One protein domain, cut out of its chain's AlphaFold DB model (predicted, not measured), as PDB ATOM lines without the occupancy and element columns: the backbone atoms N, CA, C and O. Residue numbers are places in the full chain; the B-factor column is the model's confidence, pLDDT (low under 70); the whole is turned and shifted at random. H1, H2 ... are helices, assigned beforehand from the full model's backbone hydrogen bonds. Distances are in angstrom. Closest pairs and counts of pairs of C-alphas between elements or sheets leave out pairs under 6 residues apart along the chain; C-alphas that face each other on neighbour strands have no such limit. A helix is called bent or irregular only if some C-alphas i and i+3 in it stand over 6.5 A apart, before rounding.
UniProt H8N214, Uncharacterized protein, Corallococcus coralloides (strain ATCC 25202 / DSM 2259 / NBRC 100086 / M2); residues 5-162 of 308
ATOM      1  N   ALA A   5     136.550 169.632 147.645       46.53
ATOM      2  CA  ALA A   5     137.273 170.014 148.860       46.53
ATOM      3  C   ALA A   5     138.351 171.107 148.659       46.53
ATOM      4  O   ALA A   5     138.410 172.011 149.492       46.53
ATOM      5  N   PRO A   6     139.134 171.138 147.554       51.09
ATOM      6  CA  PRO A   6     140.092 172.221 147.317       51.09
ATOM      7  C   PRO A   6     139.437 173.587 147.063       51.09
ATOM      8  O   PRO A   6     140.084 174.609 147.237       51.09
ATOM      9  N   ARG A   7     138.162 173.630 146.651       59.28
ATOM     10  CA  ARG A   7     137.453 174.888 146.358       59.28
ATOM     11  C   ARG A   7     136.790 175.491 147.592       59.28
ATOM     12  O   ARG A   7     136.715 176.709 147.695       59.28
ATOM     13  N   GLU A   8     136.334 174.664 148.533       67.62
ATOM     14  CA  GLU A   8     135.625 175.150 149.724       67.62
ATOM     15  C   GLU A   8     136.537 175.914 150.690       67.62
ATOM     16  O   GLU A   8     136.133 176.956 151.205       67.62
ATOM     17  N   TRP A   9     137.766 175.441 150.930       70.50
ATOM     18  CA  TRP A   9     138.699 176.154 151.813       70.50
ATOM     19  C   TRP A   9     139.148 177.485 151.201       70.50
ATOM     20  O   TRP A   9     139.220 178.483 151.910       70.50
ATOM     21  N   ILE A  10     139.361 177.520 149.882       68.19
ATOM     22  CA  ILE A  10     139.697 178.737 149.134       68.19
ATOM     23  C   ILE A  10     138.566 179.747 149.222       68.19
ATOM     24  O   ILE A  10     138.801 180.923 149.484       68.19
ATOM     25  N   GLN A  11     137.330 179.294 149.025       67.62
ATOM     26  CA  GLN A  11     136.166 180.160 149.115       67.62
ATOM     27  C   GLN A  11     136.012 180.736 150.528       67.62
ATOM     28  O   GLN A  11     135.728 181.922 150.665       67.62
ATOM     29  N   LYS A  12     136.247 179.931 151.573       74.31
ATOM     30  CA  LYS A  12     136.262 180.407 152.965       74.31
ATOM     31  C   LYS A  12     137.371 181.434 153.198       74.31
ATOM     32  O   LYS A  12     137.071 182.518 153.682       74.31
ATOM     33  N   ALA A  13     138.601 181.131 152.780       76.56
ATOM     34  CA  ALA A  13     139.744 182.037 152.884       76.56
ATOM     35  C   ALA A  13     139.481 183.372 152.171       76.56
ATOM     36  O   ALA A  13     139.765 184.431 152.716       76.56
ATOM     37  N   TRP A  14     138.879 183.331 150.982       76.44
ATOM     38  CA  TRP A  14     138.523 184.525 150.221       76.44
ATOM     39  C   TRP A  14     137.439 185.365 150.902       76.44
ATOM     40  O   TRP A  14     137.567 186.585 150.989       76.44
ATOM     41  N   VAL A  15     136.362 184.728 151.377       78.88
ATOM     42  CA  VAL A  15     135.267 185.411 152.085       78.88
ATOM     43  C   VAL A  15     135.783 186.075 153.354       78.88
ATOM     44  O   VAL A  15     135.446 187.223 153.622       78.88
ATOM     45  N   GLU A  16     136.615 185.369 154.106       81.75
ATOM     46  CA  GLU A  16     137.205 185.877 155.335       81.75
ATOM     47  C   GLU A  16     138.161 187.045 155.062       81.75
ATOM     48  O   GLU A  16     138.042 188.109 155.667       81.75
ATOM     49  N   LEU A  17     139.032 186.909 154.060       80.69
ATOM     50  CA  LEU A  17     139.935 187.982 153.652       80.69
ATOM     51  C   LEU A  17     139.175 189.240 153.206       80.69
ATOM     52  O   LEU A  17     139.584 190.360 153.511       80.69
ATOM     53  N   ALA A  18     138.043 189.070 152.517       78.62
ATOM     54  CA  ALA A  18     137.178 190.172 152.106       78.62
ATOM     55  C   ALA A  18     136.493 190.886 153.288       78.62
ATOM     56  O   ALA A  18     136.137 192.056 153.152       78.62
ATOM     57  N   GLN A  19     136.315 190.213 154.430       83.38
ATOM     58  CA  GLN A  19     135.777 190.811 155.657       83.38
ATOM     59  C   GLN A  19     136.845 191.589 156.433       83.38
ATOM     60  O   GLN A  19     136.538 192.648 156.975       83.38
ATOM     61  N   LEU A  20     138.091 191.104 156.434       79.19
ATOM     62  CA  LEU A  20     139.219 191.741 157.123       79.19
ATOM     63  C   LEU A  20     139.772 192.960 156.358       79.19
ATOM     64  O   LEU A  20     140.123 193.975 156.958       79.19
ATOM     65  N   ALA A  21     139.804 192.907 155.020       71.38
ATOM     66  CA  ALA A  21     140.378 193.959 154.174       71.38
ATOM     67  C   ALA A  21     139.826 195.395 154.383       71.38
ATOM     68  O   ALA A  21     140.632 196.329 154.344       71.38
ATOM     69  N   PRO A  22     138.512 195.633 154.592       70.56
ATOM     70  CA  PRO A  22     137.969 196.985 154.761       70.56
ATOM     71  C   PRO A  22     138.096 197.562 156.183       70.56
ATOM     72  O   PRO A  22     137.757 198.727 156.384       70.56
ATOM     73  N   MET A  23     138.537 196.789 157.182       73.19
ATOM     74  CA  MET A  23     138.564 197.237 158.582       73.19
ATOM     75  C   MET A  23     139.702 198.232 158.835       73.19
ATOM     76  O   MET A  23     140.865 197.868 158.698       73.19
ATOM     77  N   ALA A  24     139.393 199.479 159.204       65.69
ATOM     78  CA  ALA A  24     140.396 200.537 159.396       65.69
ATOM     79  C   ALA A  24     141.430 200.204 160.491       65.69
ATOM     80  O   ALA A  24     142.619 200.454 160.305       65.69
ATOM     81  N   GLU A  25     140.983 199.576 161.576       78.62
ATOM     82  CA  GLU A  25     141.822 199.016 162.635       78.62
ATOM     83  C   GLU A  25     141.604 197.505 162.676       78.62
ATOM     84  O   GLU A  25     140.465 197.035 162.622       78.62
ATOM     85  N   VAL A  26     142.702 196.756 162.715       80.19
ATOM     86  CA  VAL A  26     142.712 195.295 162.763       80.19
ATOM     87  C   VAL A  26     143.573 194.904 163.958       80.19
ATOM     88  O   VAL A  26     144.677 195.427 164.115       80.19
ATOM     89  N   GLU A  27     143.054 194.030 164.819       89.19
ATOM     90  CA  GLU A  27     143.824 193.488 165.942       89.19
ATOM     91  C   GLU A  27     145.058 192.726 165.417       89.19
ATOM     92  O   GLU A  27     144.995 192.170 164.317       89.19
ATOM     93  N   PRO A  28     146.175 192.655 166.166       89.19
ATOM     94  CA  PRO A  28     147.409 192.018 165.695       89.19
ATOM     95  C   PRO A  28     147.212 190.597 165.145       89.19
ATOM     96  O   PRO A  28     147.720 190.273 164.069       89.19
ATOM     97  N   ASP A  29     146.411 189.777 165.829       87.81
ATOM     98  CA  ASP A  29     146.114 188.400 165.416       87.81
ATOM     99  C   ASP A  29     145.326 188.354 164.098       87.81
ATOM    100  O   ASP A  29     145.617 187.541 163.218       87.81
ATOM    101  N   ASP A  30     144.361 189.258 163.925       86.38
ATOM    102  CA  ASP A  30     143.569 189.370 162.700       86.38
ATOM    103  C   ASP A  30     144.406 189.940 161.542       86.38
ATOM    104  O   ASP A  30     144.225 189.547 160.385       86.38
ATOM    105  N   ALA A  31     145.371 190.819 161.835       88.56
ATOM    106  CA  ALA A  31     146.311 191.351 160.855       88.56
ATOM    107  C   ALA A  31     147.268 190.253 160.368       88.56
ATOM    108  O   ALA A  31     147.454 190.088 159.157       88.56
ATOM    109  N   TRP A  32     147.810 189.448 161.289       90.75
ATOM    110  CA  TRP A  32     148.596 188.260 160.953       90.75
ATOM    111  C   TRP A  32     147.779 187.289 160.102       90.75
ATOM    112  O   TRP A  32     148.209 186.865 159.028       90.75
ATOM    113  N   ARG A  33     146.550 187.002 160.530       87.69
ATOM    114  CA  ARG A  33     145.633 186.113 159.822       87.69
ATOM    115  C   ARG A  33     145.318 186.600 158.407       87.69
ATOM    116  O   ARG A  33     145.323 185.794 157.477       87.69
ATOM    117  N   ALA A  34     145.114 187.901 158.209       86.19
ATOM    118  CA  ALA A  34     144.921 188.488 156.885       86.19
ATOM    119  C   ALA A  34     146.151 188.295 155.976       86.19
ATOM    120  O   ALA A  34     145.997 187.916 154.812       86.19
ATOM    121  N   LEU A  35     147.366 188.498 156.504       88.00
ATOM    122  CA  LEU A  35     148.618 188.264 155.770       88.00
ATOM    123  C   LEU A  35     148.768 186.791 155.369       88.00
ATOM    124  O   LEU A  35     149.060 186.493 154.209       88.00
ATOM    125  N   VAL A  36     148.508 185.871 156.301       90.81
ATOM    126  CA  VAL A  36     148.575 184.423 156.060       90.81
ATOM    127  C   VAL A  36     147.567 183.989 155.002       90.81
ATOM    128  O   VAL A  36     147.918 183.262 154.074       90.81
ATOM    129  N   LEU A  37     146.316 184.446 155.084       85.56
ATOM    130  CA  LEU A  37     145.294 184.112 154.090       85.56
ATOM    131  C   LEU A  37     145.648 184.651 152.703       85.56
ATOM    132  O   LEU A  37     145.481 183.938 151.713       85.56
ATOM    133  N   ALA A  38     146.167 185.879 152.619       84.94
ATOM    134  CA  ALA A  38     146.627 186.449 151.358       84.94
ATOM    135  C   ALA A  38     147.783 185.635 150.755       84.94
ATOM    136  O   ALA A  38     147.739 185.308 149.568       84.94
ATOM    137  N   ALA A  39     148.766 185.252 151.575       87.19
ATOM    138  CA  ALA A  39     149.865 184.387 151.163       87.19
ATOM    139  C   ALA A  39     149.365 183.015 150.687       87.19
ATOM    140  O   ALA A  39     149.679 182.595 149.579       87.19
ATOM    141  N   ARG A  40     148.496 182.351 151.459       83.38
ATOM    142  CA  ARG A  40     147.932 181.035 151.113       83.38
ATOM    143  C   ARG A  40     147.097 181.048 149.830       83.38
ATOM    144  O   ARG A  40     147.071 180.045 149.121       83.38
ATOM    145  N   LEU A  41     146.401 182.147 149.530       79.62
ATOM    146  CA  LEU A  41     145.654 182.294 148.277       79.62
ATOM    147  C   LEU A  41     146.590 182.423 147.070       79.62
ATOM    148  O   LEU A  41     146.343 181.763 146.061       79.62
ATOM    149  N   LEU A  42     147.662 183.218 147.187       79.75
ATOM    150  CA  LEU A  42     148.706 183.322 146.157       79.75
ATOM    151  C   LEU A  42     149.439 181.996 145.956       79.75
ATOM    152  O   LEU A  42     149.742 181.611 144.827       79.75
ATOM    153  N   ASP A  43     149.673 181.284 147.055       77.56
ATOM    154  CA  ASP A  43     150.367 180.008 147.059       77.56
ATOM    155  C   ASP A  43     149.503 178.853 146.521       77.56
ATOM    156  O   ASP A  43     150.007 177.774 146.197       77.56
ATOM    157  N   SER A  44     148.188 179.056 146.409       71.31
ATOM    158  CA  SER A  44     147.279 178.027 145.913       71.31
ATOM    159  C   SER A  44     147.473 177.807 144.407       71.31
ATOM    160  O   SER A  44     147.719 178.764 143.670       71.31
ATOM    161  N   PRO A  45     147.281 176.579 143.889       66.00
ATOM    162  CA  PRO A  45     147.410 176.275 142.459       66.00
ATOM    163  C   PRO A  45     146.327 176.925 141.587       66.00
ATOM    164  O   PRO A  45     146.347 176.800 140.366       66.00
ATOM    165  N   PHE A  46     145.361 177.600 142.202       65.75
ATOM    166  CA  PHE A  46     144.335 178.362 141.514       65.75
ATOM    167  C   PHE A  46     144.845 179.797 141.353       65.75
ATOM    168  O   PHE A  46     145.371 180.374 142.303       65.75
ATOM    169  N   ASP A  47     144.730 180.369 140.153       67.38
ATOM    170  CA  ASP A  47     145.177 181.736 139.850       67.38
ATOM    171  C   ASP A  47     144.291 182.779 140.535       67.38
ATOM    172  O   ASP A  47     143.393 183.379 139.944       67.38
ATOM    173  N   LEU A  48     144.536 182.953 141.831       69.31
ATOM    174  CA  LEU A  48     143.817 183.849 142.715       69.31
ATOM    175  C   LEU A  48     144.701 185.042 143.030       69.31
ATOM    176  O   LEU A  48     145.867 184.904 143.387       69.31
ATOM    177  N   VAL A  49     144.116 186.228 142.919       71.06
ATOM    178  CA  VAL A  49     144.787 187.482 143.244       71.06
ATOM    179  C   VAL A  49     144.098 188.060 144.475       71.06
ATOM    180  O   VAL A  49     142.892 188.297 144.402       71.06
ATOM    181  N   PRO A  50     144.804 188.287 145.598       71.75
ATOM    182  CA  PRO A  50     144.217 188.930 146.765       71.75
ATOM    183  C   PRO A  50     143.568 190.277 146.407       71.75
ATOM    184  O   PRO A  50     144.027 190.950 145.478       71.75
ATOM    185  N   PRO A  51     142.524 190.715 147.135       71.62
ATOM    186  CA  PRO A  51     141.883 192.002 146.881       71.62
ATOM    187  C   PRO A  51     142.900 193.155 146.866       71.62
ATOM    188  O   PRO A  51     143.689 193.301 147.798       71.62
ATOM    189  N   THR A  52     142.854 194.015 145.841       77.94
ATOM    190  CA  THR A  52     143.802 195.134 145.663       77.94
ATOM    191  C   THR A  52     143.902 196.039 146.888       77.94
ATOM    192  O   THR A  52     144.972 196.562 147.187       77.94
ATOM    193  N   GLU A  53     142.795 196.223 147.607       73.12
ATOM    194  CA  GLU A  53     142.763 197.046 148.815       73.12
ATOM    195  C   GLU A  53     143.611 196.456 149.947       73.12
ATOM    196  O   GLU A  53     144.318 197.188 150.629       73.12
ATOM    197  N   LEU A  54     143.641 195.129 150.083       74.12
ATOM    198  CA  LEU A  54     144.523 194.463 151.035       74.12
ATOM    199  C   LEU A  54     145.993 194.604 150.634       74.12
ATOM    200  O   LEU A  54     146.833 194.889 151.482       74.12
ATOM    201  N   LEU A  55     146.301 194.476 149.338       78.25
ATOM    202  CA  LEU A  55     147.667 194.657 148.836       78.25
ATOM    203  C   LEU A  55     148.210 196.064 149.130       78.25
ATOM    204  O   LEU A  55     149.388 196.215 149.445       78.25
ATOM    205  N   ARG A  56     147.357 197.096 149.081       82.00
ATOM    206  CA  ARG A  56     147.738 198.471 149.453       82.00
ATOM    207  C   ARG A  56     148.044 198.628 150.940       82.00
ATOM    208  O   ARG A  56     148.854 199.479 151.292       82.00
ATOM    209  N   ARG A  57     147.411 197.819 151.787       80.94
ATOM    210  CA  ARG A  57     147.521 197.872 153.249       80.94
ATOM    211  C   ARG A  57     148.578 196.932 153.826       80.94
ATOM    212  O   ARG A  57     148.734 196.892 155.041       80.94
ATOM    213  N   LEU A  58     149.321 196.198 152.992       82.94
ATOM    214  CA  LEU A  58     150.370 195.282 153.461       82.94
ATOM    215  C   LEU A  58     151.352 195.929 154.453       82.94
ATOM    216  O   LEU A  58     151.610 195.297 155.473       82.94
ATOM    217  N   PRO A  59     151.869 197.160 154.238       85.50
ATOM    218  CA  PRO A  59     152.780 197.780 155.202       85.50
ATOM    219  C   PRO A  59     152.150 197.968 156.588       85.50
ATOM    220  O   PRO A  59     152.787 197.665 157.596       85.50
ATOM    221  N   ASP A  60     150.887 198.400 156.632       86.00
ATOM    222  CA  ASP A  60     150.153 198.633 157.879       86.00
ATOM    223  C   ASP A  60     149.861 197.309 158.597       86.00
ATOM    224  O   ASP A  60     150.084 197.193 159.801       86.00
ATOM    225  N   LEU A  61     149.423 196.289 157.850       85.62
ATOM    226  CA  LEU A  61     149.144 194.955 158.388       85.62
ATOM    227  C   LEU A  61     150.405 194.302 158.959       85.62
ATOM    228  O   LEU A  61     150.349 193.689 160.018       85.62
ATOM    229  N   VAL A  62     151.554 194.459 158.296       89.06
ATOM    230  CA  VAL A  62     152.846 193.963 158.798       89.06
ATOM    231  C   VAL A  62     153.238 194.658 160.096       89.06
ATOM    232  O   VAL A  62     153.682 193.997 161.036       89.06
ATOM    233  N   GLN A  63     153.068 195.980 160.156       87.56
ATOM    234  CA  GLN A  63     153.372 196.749 161.357       87.56
ATOM    235  C   GLN A  63     152.458 196.360 162.530       87.56
ATOM    236  O   GLN A  63     152.934 196.282 163.659       87.56
ATOM    237  N   GLN A  64     151.171 196.115 162.267       89.44
ATOM    238  CA  GLN A  64     150.183 195.724 163.278       89.44
ATOM    239  C   GLN A  64     150.376 194.286 163.765       89.44
ATOM    240  O   GLN A  64     150.295 194.041 164.964       89.44
ATOM    241  N   ALA A  65     150.645 193.349 162.851       89.12
ATOM    242  CA  ALA A  65     150.768 191.929 163.166       89.12
ATOM    243  C   ALA A  65     151.992 191.614 164.035       89.12
ATOM    244  O   ALA A  65     151.905 190.784 164.932       89.12
ATOM    245  N   GLY A  66     153.132 192.261 163.765       85.19
ATOM    246  CA  GLY A  66     154.413 191.876 164.357       85.19
ATOM    247  C   GLY A  66     154.857 190.502 163.849       85.19
ATOM    248  O   GLY A  66     154.469 189.467 164.381       85.19
ATOM    249  N   LEU A  67     155.667 190.480 162.787       86.19
ATOM    250  CA  LEU A  67     156.069 189.223 162.147       86.19
ATOM    251  C   LEU A  67     156.816 188.301 163.127       86.19
ATOM    252  O   LEU A  67     157.698 188.778 163.850       86.19
ATOM    253  N   PRO A  68     156.529 186.986 163.123       86.50
ATOM    254  CA  PRO A  68     157.256 186.043 163.954       86.50
ATOM    255  C   PRO A  68     158.732 186.014 163.550       86.50
ATOM    256  O   PRO A  68     159.079 185.945 162.369       86.50
ATOM    257  N   GLU A  69     159.617 186.045 164.544       88.75
ATOM    258  CA  GLU A  69     161.052 185.985 164.294       88.75
ATOM    259  C   GLU A  69     161.458 184.579 163.814       88.75
ATOM    260  O   GLU A  69     161.208 183.596 164.523       88.75
ATOM    261  N   PRO A  70     162.153 184.444 162.665       86.56
ATOM    262  CA  PRO A  70     162.567 183.139 162.143       86.56
ATOM    263  C   PRO A  70     163.365 182.299 163.151       86.56
ATOM    264  O   PRO A  70     163.162 181.092 163.257       86.56
ATOM    265  N   ALA A  71     164.232 182.933 163.945       84.75
ATOM    266  CA  ALA A  71     165.021 182.248 164.967       84.75
ATOM    267  C   ALA A  71     164.152 181.646 166.088       84.75
ATOM    268  O   ALA A  71     164.446 180.553 166.577       84.75
ATOM    269  N   ALA A  72     163.068 182.326 166.476       91.19
ATOM    270  CA  ALA A  72     162.135 181.831 167.481       91.19
ATOM    271  C   ALA A  72     161.345 180.621 166.959       91.19
ATOM    272  O   ALA A  72     161.205 179.627 167.673       91.19
ATOM    273  N   LEU A  73     160.903 180.664 165.696       92.06
ATOM    274  CA  LEU A  73     160.238 179.536 165.036       92.06
ATOM    275  C   LEU A  73     161.155 178.312 164.933       92.06
ATOM    276  O   LEU A  73     160.749 177.211 165.292       92.06
ATOM    277  N   LEU A  74     162.412 178.504 164.523       88.38
ATOM    278  CA  LEU A  74     163.400 177.423 164.439       88.38
ATOM    279  C   LEU A  74     163.736 176.829 165.814       88.38
ATOM    280  O   LEU A  74     163.895 175.616 165.939       88.38
ATOM    281  N   THR A  75     163.801 177.661 166.856       91.12
ATOM    282  CA  THR A  75     164.020 177.197 168.235       91.12
ATOM    283  C   THR A  75     162.841 176.360 168.731       91.12
ATOM    284  O   THR A  75     163.048 175.297 169.316       91.12
ATOM    285  N   ARG A  76     161.602 176.801 168.460       90.88
ATOM    286  CA  ARG A  76     160.391 176.018 168.755       90.88
ATOM    287  C   ARG A  76     160.393 174.700 167.982       90.88
ATOM    288  O   ARG A  76     160.168 173.663 168.589       90.88
ATOM    289  N   LEU A  77     160.724 174.717 166.688       91.75
ATOM    290  CA  LEU A  77     160.799 173.506 165.868       91.75
ATOM    291  C   LEU A  77     161.799 172.501 166.445       91.75
ATOM    292  O   LEU A  77     161.456 171.335 166.603       91.75
ATOM    293  N   ALA A  78     163.009 172.946 166.793       87.81
ATOM    294  CA  ALA A  78     164.012 172.088 167.417       87.81
ATOM    295  C   ALA A  78     163.490 171.461 168.722       87.81
ATOM    296  O   ALA A  78     163.566 170.249 168.895       87.81
ATOM    297  N   SER A  79     162.874 172.270 169.592       89.00
ATOM    298  CA  SER A  79     162.275 171.796 170.844       89.00
ATOM    299  C   SER A  79     161.188 170.743 170.611       89.00
ATOM    300  O   SER A  79     161.171 169.713 171.283       89.00
ATOM    301  N   GLU A  80     160.285 170.968 169.654       90.94
ATOM    302  CA  GLU A  80     159.197 170.028 169.371       90.94
ATOM    303  C   GLU A  80     159.676 168.751 168.673       90.94
ATOM    304  O   GLU A  80     159.056 167.700 168.836       90.94
ATOM    305  N   LEU A  81     160.782 168.813 167.928       84.81
ATOM    306  CA  LEU A  81     161.440 167.657 167.316       84.81
ATOM    307  C   LEU A  81     162.192 166.780 168.327       84.81
ATOM    308  O   LEU A  81     162.257 165.564 168.140       84.81
ATOM    309  N   ASP A  82     162.721 167.379 169.391       83.50
ATOM    310  CA  ASP A  82     163.368 166.669 170.500       83.50
ATOM    311  C   ASP A  82     162.362 166.139 171.537       83.50
ATOM    312  O   ASP A  82     162.695 165.286 172.359       83.50
ATOM    313  N   GLY A  83     161.125 166.643 171.511       81.25
ATOM    314  CA  GLY A  83     160.075 166.278 172.456       81.25
ATOM    315  C   GLY A  83     159.518 164.860 172.285       81.25
ATOM    316  O   GLY A  83     159.745 164.169 171.293       81.25
ATOM    317  N   GLU A  84     158.705 164.443 173.259       80.75
ATOM    318  CA  GLU A  84     157.976 163.161 173.249       80.75
ATOM    319  C   GLU A  84     156.468 163.325 173.011       80.75
ATOM    320  O   GLU A  84     155.754 162.336 172.853       80.75
ATOM    321  N   ALA A  85     155.972 164.567 172.964       80.44
ATOM    322  CA  ALA A  85     154.563 164.862 172.710       80.44
ATOM    323  C   ALA A  85     154.098 164.289 171.362       80.44
ATOM    324  O   ALA A  85     154.921 164.058 170.469       80.44
ATOM    325  N   ASP A  86     152.784 164.097 171.218       79.44
ATOM    326  CA  ASP A  86     152.169 163.670 169.960       79.44
ATOM    327  C   ASP A  86     152.598 164.606 168.811       79.44
ATOM    328  O   ASP A  86     152.355 165.817 168.895       79.44
ATOM    329  N   PRO A  87     153.253 164.083 167.756       79.38
ATOM    330  CA  PRO A  87     153.661 164.876 166.606       79.38
ATOM    331  C   PRO A  87     152.508 165.640 165.948       79.38
ATOM    332  O   PRO A  87     152.730 166.757 165.490       79.38
ATOM    333  N   GLU A  88     151.287 165.085 165.923       80.00
ATOM    334  CA  GLU A  88     150.118 165.733 165.299       80.00
ATOM    335  C   GLU A  88     149.616 166.976 166.060       80.00
ATOM    336  O   GLU A  88     148.756 167.690 165.552       80.00
ATOM    337  N   GLY A  89     150.155 167.260 167.251       85.88
ATOM    338  CA  GLY A  89     149.874 168.480 168.006       85.88
ATOM    339  C   GLY A  89     150.960 169.553 167.815       85.88
ATOM    340  O   GLY A  89     151.087 170.100 166.720       85.88
ATOM    341  N   PRO A  90     151.780 169.861 168.839       86.56
ATOM    342  CA  PRO A  90     152.697 171.010 168.806       86.56
ATOM    343  C   PRO A  90     153.707 171.025 167.647       86.56
ATOM    344  O   PRO A  90     154.080 172.093 167.158       86.56
ATOM    345  N   LEU A  91     154.154 169.847 167.191       89.12
ATOM    346  CA  LEU A  91     155.083 169.751 166.065       89.12
ATOM    347  C   LEU A  91     154.399 170.084 164.730       89.12
ATOM    348  O   LEU A  91     155.005 170.722 163.870       89.12
ATOM    349  N   LEU A  92     153.141 169.681 164.545       88.88
ATOM    350  CA  LEU A  92     152.365 170.102 163.384       88.88
ATOM    351  C   LEU A  92     152.119 171.616 163.414       88.88
ATOM    352  O   LEU A  92     152.319 172.276 162.394       88.88
ATOM    353  N   ASP A  93     151.763 172.161 164.577       88.25
ATOM    354  CA  ASP A  93     151.516 173.596 164.751       88.25
ATOM    355  C   ASP A  93     152.748 174.430 164.381       88.25
ATOM    356  O   ASP A  93     152.644 175.371 163.600       88.25
ATOM    357  N   VAL A  94     153.943 174.057 164.854       93.12
ATOM    358  CA  VAL A  94     155.159 174.818 164.520       93.12
ATOM    359  C   VAL A  94     155.538 174.704 163.039       93.12
ATOM    360  O   VAL A  94     156.045 175.664 162.461       93.12
ATOM    361  N   LEU A  95     155.272 173.565 162.389       91.38
ATOM    362  CA  LEU A  95     155.488 173.428 160.945       91.38
ATOM    363  C   LEU A  95     154.504 174.281 160.140       91.38
ATOM    364  O   LEU A  95     154.893 174.839 159.116       91.38
ATOM    365  N   LEU A  96     153.260 174.417 160.605       89.38
ATOM    366  CA  LEU A  96     152.271 175.323 160.021       89.38
ATOM    367  C   LEU A  96     152.635 176.795 160.247       89.38
ATOM    368  O   LEU A  96     152.549 177.576 159.305       89.38
ATOM    369  N   ASP A  97     153.123 177.159 161.436       92.00
ATOM    370  CA  ASP A  97     153.621 178.510 161.724       92.00
ATOM    371  C   ASP A  97     154.783 178.884 160.784       92.00
ATOM    372  O   ASP A  97     154.862 180.005 160.280       92.00
ATOM    373  N   ILE A  98     155.688 177.934 160.516       93.19
ATOM    374  CA  ILE A  98     156.801 178.110 159.573       93.19
ATOM    375  C   ILE A  98     156.293 178.227 158.129       93.19
ATOM    376  O   ILE A  98     156.763 179.095 157.390       93.19
ATOM    377  N   ASP A  99     155.341 177.383 157.724       90.38
ATOM    378  CA  ASP A  99     154.673 177.444 156.415       90.38
ATOM    379  C   ASP A  99     154.051 178.826 156.169       90.38
ATOM    380  O   ASP A  99     154.305 179.466 155.145       90.38
ATOM    381  N   ASP A 100     153.321 179.327 157.165       91.56
ATOM    382  CA  ASP A 100     152.663 180.628 157.144       91.56
ATOM    383  C   ASP A 100     153.670 181.783 157.115       91.56
ATOM    384  O   ASP A 100     153.549 182.689 156.286       91.56
ATOM    385  N   ALA A 101     154.721 181.725 157.936       92.75
ATOM    386  CA  ALA A 101     155.780 182.729 157.937       92.75
ATOM    387  C   ALA A 101     156.514 182.814 156.595       92.75
ATOM    388  O   ALA A 101     156.764 183.913 156.098       92.75
ATOM    389  N   MET A 102     156.823 181.680 155.961       90.56
ATOM    390  CA  MET A 102     157.428 181.680 154.628       90.56
ATOM    391  C   MET A 102     156.498 182.273 153.569       90.56
ATOM    392  O   MET A 102     156.962 183.041 152.722       90.56
ATOM    393  N   GLY A 103     155.209 181.927 153.609       88.50
ATOM    394  CA  GLY A 103     154.205 182.492 152.709       88.50
ATOM    395  C   GLY A 103     154.139 184.016 152.836       88.50
ATOM    396  O   GLY A 103     154.216 184.731 151.834       88.50
ATOM    397  N   VAL A 104     154.084 184.528 154.068       89.56
ATOM    398  CA  VAL A 104     154.066 185.974 154.335       89.56
ATOM    399  C   VAL A 104     155.370 186.643 153.892       89.56
ATOM    400  O   VAL A 104     155.325 187.671 153.225       89.56
ATOM    401  N   LEU A 105     156.539 186.059 154.162       87.81
ATOM    402  CA  LEU A 105     157.820 186.607 153.693       87.81
ATOM    403  C   LEU A 105     157.883 186.711 152.160       87.81
ATOM    404  O   LEU A 105     158.342 187.725 151.632       87.81
ATOM    405  N   ASN A 106     157.371 185.712 151.432       85.75
ATOM    406  CA  ASN A 106     157.277 185.771 149.970       85.75
ATOM    407  C   ASN A 106     156.292 186.852 149.495       85.75
ATOM    408  O   ASN A 106     156.620 187.592 148.566       85.75
ATOM    409  N   LEU A 107     155.128 186.981 150.143       85.38
ATOM    410  CA  LEU A 107     154.143 188.037 149.871       85.38
ATOM    411  C   LEU A 107     154.759 189.439 150.014       85.38
ATOM    412  O   LEU A 107     154.450 190.335 149.229       85.38
ATOM    413  N   LEU A 108     155.660 189.617 150.979       85.31
ATOM    414  CA  LEU A 108     156.374 190.873 151.224       85.31
ATOM    415  C   LEU A 108     157.597 191.078 150.314       85.31
ATOM    416  O   LEU A 108     158.274 192.100 150.412       85.31
ATOM    417  N   GLY A 109     157.892 190.126 149.426       83.31
ATOM    418  CA  GLY A 109     159.050 190.172 148.534       83.31
ATOM    419  C   GLY A 109     160.381 189.811 149.203       83.31
ATOM    420  O   GLY A 109     161.424 189.893 148.552       83.31
ATOM    421  N   ASP A 110     160.379 189.355 150.460       82.12
ATOM    422  CA  ASP A 110     161.573 188.866 151.156       82.12
ATOM    423  C   ASP A 110     161.806 187.372 150.892       82.12
ATOM    424  O   ASP A 110     161.820 186.502 151.771       82.12
ATOM    425  N   ALA A 111     162.039 187.071 149.617       80.50
ATOM    426  CA  ALA A 111     162.326 185.719 149.172       80.50
ATOM    427  C   ALA A 111     163.617 185.160 149.803       80.50
ATOM    428  O   ALA A 111     163.786 183.943 149.854       80.50
ATOM    429  N   LYS A 112     164.558 185.998 150.256       77.31
ATOM    430  CA  LYS A 112     165.816 185.513 150.840       77.31
ATOM    431  C   LYS A 112     165.582 184.950 152.240       77.31
ATOM    432  O   LYS A 112     166.041 183.842 152.516       77.31
ATOM    433  N   SER A 113     164.848 185.667 153.088       80.44
ATOM    434  CA  SER A 113     164.519 185.190 154.435       80.44
ATOM    435  C   SER A 113     163.621 183.955 154.388       80.44
ATOM    436  O   SER A 113     163.889 182.989 155.099       80.44
ATOM    437  N   ALA A 114     162.639 183.920 153.474       80.19
ATOM    438  CA  ALA A 114     161.815 182.729 153.254       80.19
ATOM    439  C   ALA A 114     162.660 181.505 152.852       80.19
ATOM    440  O   ALA A 114     162.429 180.399 153.332       80.19
ATOM    441  N   ALA A 115     163.668 181.696 151.991       75.31
ATOM    442  CA  ALA A 115     164.575 180.621 151.587       75.31
ATOM    443  C   ALA A 115     165.442 180.115 152.745       75.31
ATOM    444  O   ALA A 115     165.618 178.906 152.873       75.31
ATOM    445  N   SER A 116     165.972 181.021 153.572       79.06
ATOM    446  CA  SER A 116     166.770 180.646 154.745       79.06
ATOM    447  C   SER A 116     165.931 179.850 155.738       79.06
ATOM    448  O   SER A 116     166.327 178.759 156.132       79.06
ATOM    449  N   LEU A 117     164.730 180.339 156.063       83.50
ATOM    450  CA  LEU A 117     163.817 179.661 156.981       83.50
ATOM    451  C   LEU A 117     163.436 178.261 156.472       83.50
ATOM    452  O   LEU A 117     163.468 177.304 157.245       83.50
ATOM    453  N   ALA A 118     163.148 178.117 155.173       80.38
ATOM    454  CA  ALA A 118     162.886 176.815 154.557       80.38
ATOM    455  C   ALA A 118     164.086 175.867 154.691       80.38
ATOM    456  O   ALA A 118     163.941 174.721 155.115       80.38
ATOM    457  N   HIS A 119     165.278 176.354 154.335       78.25
ATOM    458  CA  HIS A 119     166.517 175.587 154.368       78.25
ATOM    459  C   HIS A 119     166.838 175.071 155.773       78.25
ATOM    460  O   HIS A 119     167.070 173.874 155.954       78.25
ATOM    461  N   ASP A 120     166.794 175.959 156.764       76.12
ATOM    462  CA  ASP A 120     167.111 175.633 158.150       76.12
ATOM    463  C   ASP A 120     166.075 174.659 158.732       76.12
ATOM    464  O   ASP A 120     166.442 173.664 159.358       76.12
ATOM    465  N   SER A 121     164.785 174.862 158.440       78.88
ATOM    466  CA  SER A 121     163.709 173.960 158.877       78.88
ATOM    467  C   SER A 121     163.864 172.549 158.302       78.88
ATOM    468  O   SER A 121     163.730 171.565 159.029       78.88
ATOM    469  N   ILE A 122     164.211 172.429 157.015       81.00
ATOM    470  CA  ILE A 122     164.486 171.134 156.371       81.00
ATOM    471  C   ILE A 122     165.688 170.446 157.031       81.00
ATOM    472  O   ILE A 122     165.657 169.233 157.249       81.00
ATOM    473  N   ALA A 123     166.731 171.204 157.383       76.44
ATOM    474  CA  ALA A 123     167.902 170.660 158.064       76.44
ATOM    475  C   ALA A 123     167.568 170.110 159.460       76.44
ATOM    476  O   ALA A 123     168.127 169.082 159.850       76.44
ATOM    477  N   PHE A 124     166.649 170.747 160.195       75.12
ATOM    478  CA  PHE A 124     166.116 170.207 161.447       75.12
ATOM    479  C   PHE A 124     165.297 168.937 161.201       75.12
ATOM    480  O   PHE A 124     165.608 167.894 161.771       75.12
ATOM    481  N   ILE A 125     164.325 168.976 160.288       80.38
ATOM    482  CA  ILE A 125     163.467 167.830 159.939       80.38
ATOM    483  C   ILE A 125     164.288 166.581 159.583       80.38
ATOM    484  O   ILE A 125     164.003 165.486 160.070       80.38
ATOM    485  N   ALA A 126     165.339 166.743 158.774       74.81
ATOM    486  CA  ALA A 126     166.182 165.641 158.314       74.81
ATOM    487  C   ALA A 126     166.881 164.875 159.454       74.81
ATOM    488  O   ALA A 126     167.241 163.711 159.276       74.81
ATOM    489  N   ARG A 127     167.061 165.499 160.625       76.62
ATOM    490  CA  ARG A 127     167.678 164.869 161.805       76.62
ATOM    491  C   ARG A 127     166.696 164.023 162.623       76.62
ATOM    492  O   ARG A 127     167.145 163.203 163.416       76.62
ATOM    493  N   HIS A 128     165.384 164.165 162.399       82.25
ATOM    494  CA  HIS A 128     164.330 163.508 163.188       82.25
ATOM    495  C   HIS A 128     163.323 162.727 162.311       82.25
ATOM    496  O   HIS A 128     162.109 162.950 162.383       82.25
ATOM    497  N   PRO A 129     163.785 161.772 161.478       77.12
ATOM    498  CA  PRO A 129     162.963 161.154 160.434       77.12
ATOM    499  C   PRO A 129     161.864 160.204 160.941       77.12
ATOM    500  O   PRO A 129     160.912 159.914 160.213       77.12
ATOM    501  N   SER A 130     161.986 159.679 162.163       76.62
ATOM    502  CA  SER A 130     160.940 158.871 162.807       76.62
ATOM    503  C   SER A 130     159.766 159.742 163.253       76.62
ATOM    504  O   SER A 130     158.615 159.421 162.974       76.62
ATOM    505  N   ARG A 131     160.069 160.869 163.902       79.94
ATOM    506  CA  ARG A 131     159.080 161.777 164.487       79.94
ATOM    507  C   ARG A 131     158.306 162.543 163.425       79.94
ATOM    508  O   ARG A 131     157.085 162.619 163.489       79.94
ATOM    509  N   ILE A 132     159.004 163.038 162.406       83.38
ATOM    510  CA  ILE A 132     158.385 163.814 161.332       83.38
ATOM    511  C   ILE A 132     157.414 162.985 160.491       83.38
ATOM    512  O   ILE A 132     156.418 163.510 160.003       83.38
ATOM    513  N   ARG A 133     157.638 161.679 160.350       77.94
ATOM    514  CA  ARG A 133     156.762 160.860 159.510       77.94
ATOM    515  C   ARG A 133     155.391 160.574 160.067       77.94
ATOM    516  O   ARG A 133     154.494 160.271 159.289       77.94
ATOM    517  N   ALA A 134     155.208 160.736 161.372       78.81
ATOM    518  CA  ALA A 134     153.867 160.763 161.938       78.81
ATOM    519  C   ALA A 134     152.975 161.801 161.220       78.81
ATOM    520  O   ALA A 134     151.770 161.611 161.122       78.81
ATOM    521  N   LEU A 135     153.574 162.838 160.617       79.81
ATOM    522  CA  LEU A 135     152.883 163.898 159.888       79.81
ATOM    523  C   LEU A 135     152.725 163.651 158.381       79.81
ATOM    524  O   LEU A 135     152.183 164.509 157.685       79.81
ATOM    525  N   GLU A 136     153.163 162.506 157.846       77.00
ATOM    526  CA  GLU A 136     153.168 162.229 156.399       77.00
ATOM    527  C   GLU A 136     151.785 162.423 155.768       77.00
ATOM    528  O   GLU A 136     151.648 163.089 154.740       77.00
ATOM    529  N   ARG A 137     150.734 161.897 156.410       69.44
ATOM    530  CA  ARG A 137     149.362 162.013 155.898       69.44
ATOM    531  C   ARG A 137     148.933 163.471 155.763       69.44
ATOM    532  O   ARG A 137     148.313 163.829 154.762       69.44
ATOM    533  N   PHE A 138     149.259 164.303 156.750       78.06
ATOM    534  CA  PHE A 138     148.969 165.730 156.691       78.06
ATOM    535  C   PHE A 138     149.804 166.411 155.604       78.06
ATOM    536  O   PHE A 138     149.262 167.165 154.800       78.06
ATOM    537  N   ALA A 139     151.099 166.101 155.527       74.62
ATOM    538  CA  ALA A 139     152.006 166.679 154.542       74.62
ATOM    539  C   ALA A 139     151.558 166.403 153.098       74.62
ATOM    540  O   ALA A 139     151.583 167.318 152.276       74.62
ATOM    541  N   VAL A 140     151.063 165.194 152.797       69.75
ATOM    542  CA  VAL A 140     150.474 164.856 151.486       69.75
ATOM    543  C   VAL A 140     149.263 165.739 151.175       69.75
ATOM    544  O   VAL A 140     149.153 166.284 150.075       69.75
ATOM    545  N   LEU A 141     148.357 165.915 152.143       68.56
ATOM    546  CA  LEU A 141     147.174 166.763 151.969       68.56
ATOM    547  C   LEU A 141     147.557 168.231 151.778       68.56
ATOM    548  O   LEU A 141     147.015 168.894 150.893       68.56
ATOM    549  N   ARG A 142     148.509 168.737 152.569       73.44
ATOM    550  CA  ARG A 142     148.974 170.120 152.477       73.44
ATOM    551  C   ARG A 142     149.683 170.380 151.151       73.44
ATOM    552  O   ARG A 142     149.354 171.363 150.490       73.44
ATOM    553  N   GLN A 143     150.557 169.478 150.708       73.06
ATOM    554  CA  GLN A 143     151.253 169.585 149.423       73.06
ATOM    555  C   GLN A 143     150.278 169.675 148.239       73.06
ATOM    556  O   GLN A 143     150.499 170.467 147.330       73.06
ATOM    557  N   ALA A 144     149.156 168.947 148.275       66.50
ATOM    558  CA  ALA A 144     148.130 169.015 147.230       66.50
ATOM    559  C   ALA A 144     147.414 170.382 147.132       66.50
ATOM    560  O   ALA A 144     146.706 170.640 146.158       66.50
ATOM    561  N   THR A 145     147.573 171.253 148.134       67.00
ATOM    562  CA  THR A 145     146.990 172.608 148.165       67.00
ATOM    563  C   THR A 145     147.979 173.716 147.807       67.00
ATOM    564  O   THR A 145     147.583 174.879 147.781       67.00
ATOM    565  N   LEU A 146     149.237 173.365 147.526       66.00
ATOM    566  CA  LEU A 146     150.318 174.301 147.227       66.00
ATOM    567  C   LEU A 146     150.726 174.207 145.755       66.00
ATOM    568  O   LEU A 146     150.699 173.133 145.151       66.00
ATOM    569  N   ARG A 147     151.155 175.332 145.182       62.59
ATOM    570  CA  ARG A 147     151.904 175.334 143.922       62.59
ATOM    571  C   ARG A 147     153.247 174.605 144.116       62.59
ATOM    572  O   ARG A 147     153.942 174.883 145.097       62.59
ATOM    573  N   PRO A 148     153.642 173.695 143.207       60.31
ATOM    574  CA  PRO A 148     154.892 172.940 143.331       60.31
ATOM    575  C   PRO A 148     156.154 173.810 143.366       60.31
ATOM    576  O   PRO A 148     157.172 173.388 143.904       60.31
ATOM    577  N   GLU A 149     156.097 175.014 142.792       59.47
ATOM    578  CA  GLU A 149     157.236 175.929 142.660       59.47
ATOM    579  C   GLU A 149     157.550 176.687 143.962       59.47
ATOM    580  O   GLU A 149     158.556 177.396 144.053       59.47
ATOM    581  N   LEU A 150     156.691 176.565 144.976       61.41
ATOM    582  CA  LEU A 150     156.830 177.292 146.229       61.41
ATOM    583  C   LEU A 150     157.774 176.592 147.193       61.41
ATOM    584  O   LEU A 150     157.780 175.372 147.348       61.41
ATOM    585  N   ARG A 151     158.516 177.395 147.952       63.34
ATOM    586  CA  ARG A 151     159.443 176.880 148.967       63.34
ATOM    587  C   ARG A 151     158.733 176.222 150.150       63.34
ATOM    588  O   ARG A 151     159.288 175.296 150.730       63.34
ATOM    589  N   SER A 152     157.500 176.626 150.448       63.31
ATOM    590  CA  SER A 152     156.609 175.931 151.385       63.31
ATOM    591  C   SER A 152     156.409 174.464 151.001       63.31
ATOM    592  O   SER A 152     156.500 173.580 151.852       63.31
ATOM    593  N   ALA A 153     156.278 174.161 149.705       60.84
ATOM    594  CA  ALA A 153     156.160 172.787 149.222       60.84
ATOM    595  C   ALA A 153     157.417 171.938 149.506       60.84
ATOM    596  O   ALA A 153     157.311 170.715 149.638       60.84
ATOM    597  N   ALA A 154     158.597 172.554 149.653       69.06
ATOM    598  CA  ALA A 154     159.840 171.846 149.958       69.06
ATOM    599  C   ALA A 154     159.873 171.298 151.395       69.06
ATOM    600  O   ALA A 154     160.351 170.181 151.594       69.06
ATOM    601  N   ILE A 155     159.312 172.021 152.375       78.88
ATOM    602  CA  ILE A 155     159.192 171.528 153.759       78.88
ATOM    603  C   ILE A 155     158.300 170.288 153.794       78.88
ATOM    604  O   ILE A 155     158.711 169.240 154.286       78.88
ATOM    605  N   TRP A 156     157.109 170.367 153.197       80.69
ATOM    606  CA  TRP A 156     156.173 169.241 153.174       80.69
ATOM    607  C   TRP A 156     156.716 168.054 152.368       80.69
ATOM    608  O   TRP A 156     156.517 166.903 152.748       80.69
ATOM    609  N   THR A 157     157.500 168.310 151.317       75.94
ATOM    610  CA  THR A 157     158.237 167.256 150.600       75.94
ATOM    611  C   THR A 157     159.275 166.577 151.494       75.94
ATOM    612  O   THR A 157     159.407 165.355 151.445       75.94
ATOM    613  N   ALA A 158     160.010 167.338 152.311       75.00
ATOM    614  CA  ALA A 158     160.982 166.783 153.251       75.00
ATOM    615  C   ALA A 158     160.308 165.905 154.316       75.00
ATOM    616  O   ALA A 158     160.852 164.859 154.667       75.00
ATOM    617  N   VAL A 159     159.101 166.275 154.760       75.25
ATOM    618  CA  VAL A 159     158.277 165.448 155.656       75.25
ATOM    619  C   VAL A 159     157.890 164.121 154.994       75.25
ATOM    620  O   VAL A 159     158.116 163.060 155.571       75.25
ATOM    621  N   ILE A 160     157.370 164.169 153.762       73.81
ATOM    622  CA  ILE A 160     156.942 162.978 153.005       73.81
ATOM    623  C   ILE A 160     158.122 162.041 152.712       73.81
ATOM    624  O   ILE A 160     157.981 160.822 152.748       73.81
ATOM    625  N   ARG A 161     159.302 162.595 152.415       72.44
ATOM    626  CA  ARG A 161     160.494 161.826 152.019       72.44
ATOM    627  C   ARG A 161     161.399 161.425 153.186       72.44
ATOM    628  O   ARG A 161     162.497 160.926 152.939       72.44
ATOM    629  N   ALA A 162     160.990 161.646 154.436       70.62
ATOM    630  CA  ALA A 162     161.810 161.271 155.583       70.62
ATOM    631  C   ALA A 162     162.089 159.740 155.575       70.62
ATOM    632  O   ALA A 162     161.155 158.954 155.419       70.62
TER     633      ALA A 162
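AT A GLANCE: This is residues 5 to 162 of the 308 residues of an uncharacterized protein of Corallococcus coralloides (strain ATCC 25202 / DSM 2259 / NBRC 100086 / M2) (UniProt H8N214). The model is an all-helix body of two lobes: a bundle of four nearly side-by-side helices, H5, H6, H7 and H10, and a smaller lobe in which H2 crosses the last part of H6. H1 packs on H2 on the side away from the bundle and H4 packs on the first half of H2, with the small H3 near it, while H9 packs along H10 and the small H8 sits at the end of the bundle away from H2. The printed part has 158 residues with ten named helices, H1 to H10 in order along it, and no named strand. It is compact, with a radius of gyration of the C-alphas of 15.6 A, and spans 45 by 32 by 27 A.

HOW THE PARTS SIT: H1, residues 5 to 20, and H2, residues 28 to 43, form a helical hairpin: they touch, closest at the C-alphas of Leu 17 and Ala 34, 6.0 A apart, and run opposite ways at a steep tilt of 42 degrees. H3, residues 52 to 56, touches no helix but is near H2. H4, residues 58 to 65, touches residues 28 to 35 of H2 alone, closest at the C-alphas of Pro 28 and Ala 65, 4.2 A, at a steep tilt of 46 degrees, opposite ways. H5, residues 70 to 82, is apart from H4. H6, residues 87 to 107, touches H2 with residues 100 to 107 alone; the closest C-alphas, of Ala 39 and Gly 103, are 5.0 A apart, and the lines are about perpendicular at 77 degrees. H5 and H6 form a helical hairpin, with a shallow tilt of 20 degrees and the C-alphas of Glu 80 and Leu 91 closest at 5.3 A. H7, residues 111 to 125, makes the next helical hairpin with H6, at 18 degrees, a shallow tilt; the C-alphas of Met 102 and Ala 114 are closest, 4.7 A. H5 and H7 touch too, running the same way at a shallow tilt of 13 degrees, closest at Pro 70 and Leu 117, with C-alphas 6.3 A apart. H10, residues 151 to 160, touches H7 at a shallow tilt of 10 degrees, the same way, with the C-alphas of Ile 122 and Ile 155 closest at 5.9 A. H10 also touches H6, closest at the C-alphas of Asp 99 and Ser 152, 5.6 A, but is apart from H5. H8, residues 129 to 133, touches H10, closest at the C-alphas of Ile 132 and Val 159, 5.9 A. H9, residues 136 to 143, forms a helical hairpin with H10, closest at the C-alphas of Ala 139 and Trp 156, 5.1 A. In H2, H3, H4, H5, H7 and H9 every O i to N i+4 pair is within hydrogen-bond range; in H1 10 of 12 are, in H6 15 of 17, in H10 4 of 6, and in H8 0 of 1, with 0 of 2 O i to N i+3 pairs.

IN THESE COORDINATES: H1 begins at C-alpha 5, (137.273, 170.014, 148.860), and is 23.3 A long from first to last C-alpha; H2 is 22.4 A. H5 is 18.5 A long, H7 20.9 A and H10 14.7 A, while H3, H4, H8 and H9 are shorter. H6, the longest at 28.6 A, begins at C-alpha 87, (153.661, 164.876, 166.606), and is only just irregular: C-alphas 87 and 90 are 6.6 A apart. H10 ends at C-alpha 160, (156.942, 162.978, 153.005).

THE WHOLE: The two C-alphas farthest apart, of Ala 24 and Ser 130, are 46.6 A apart. The printed part has no cut and no long link. The mean pLDDT of the printed part is 79.4, and 25 residues are under 70, among them residues 5 to 8, 45 to 48 and 144 to 154.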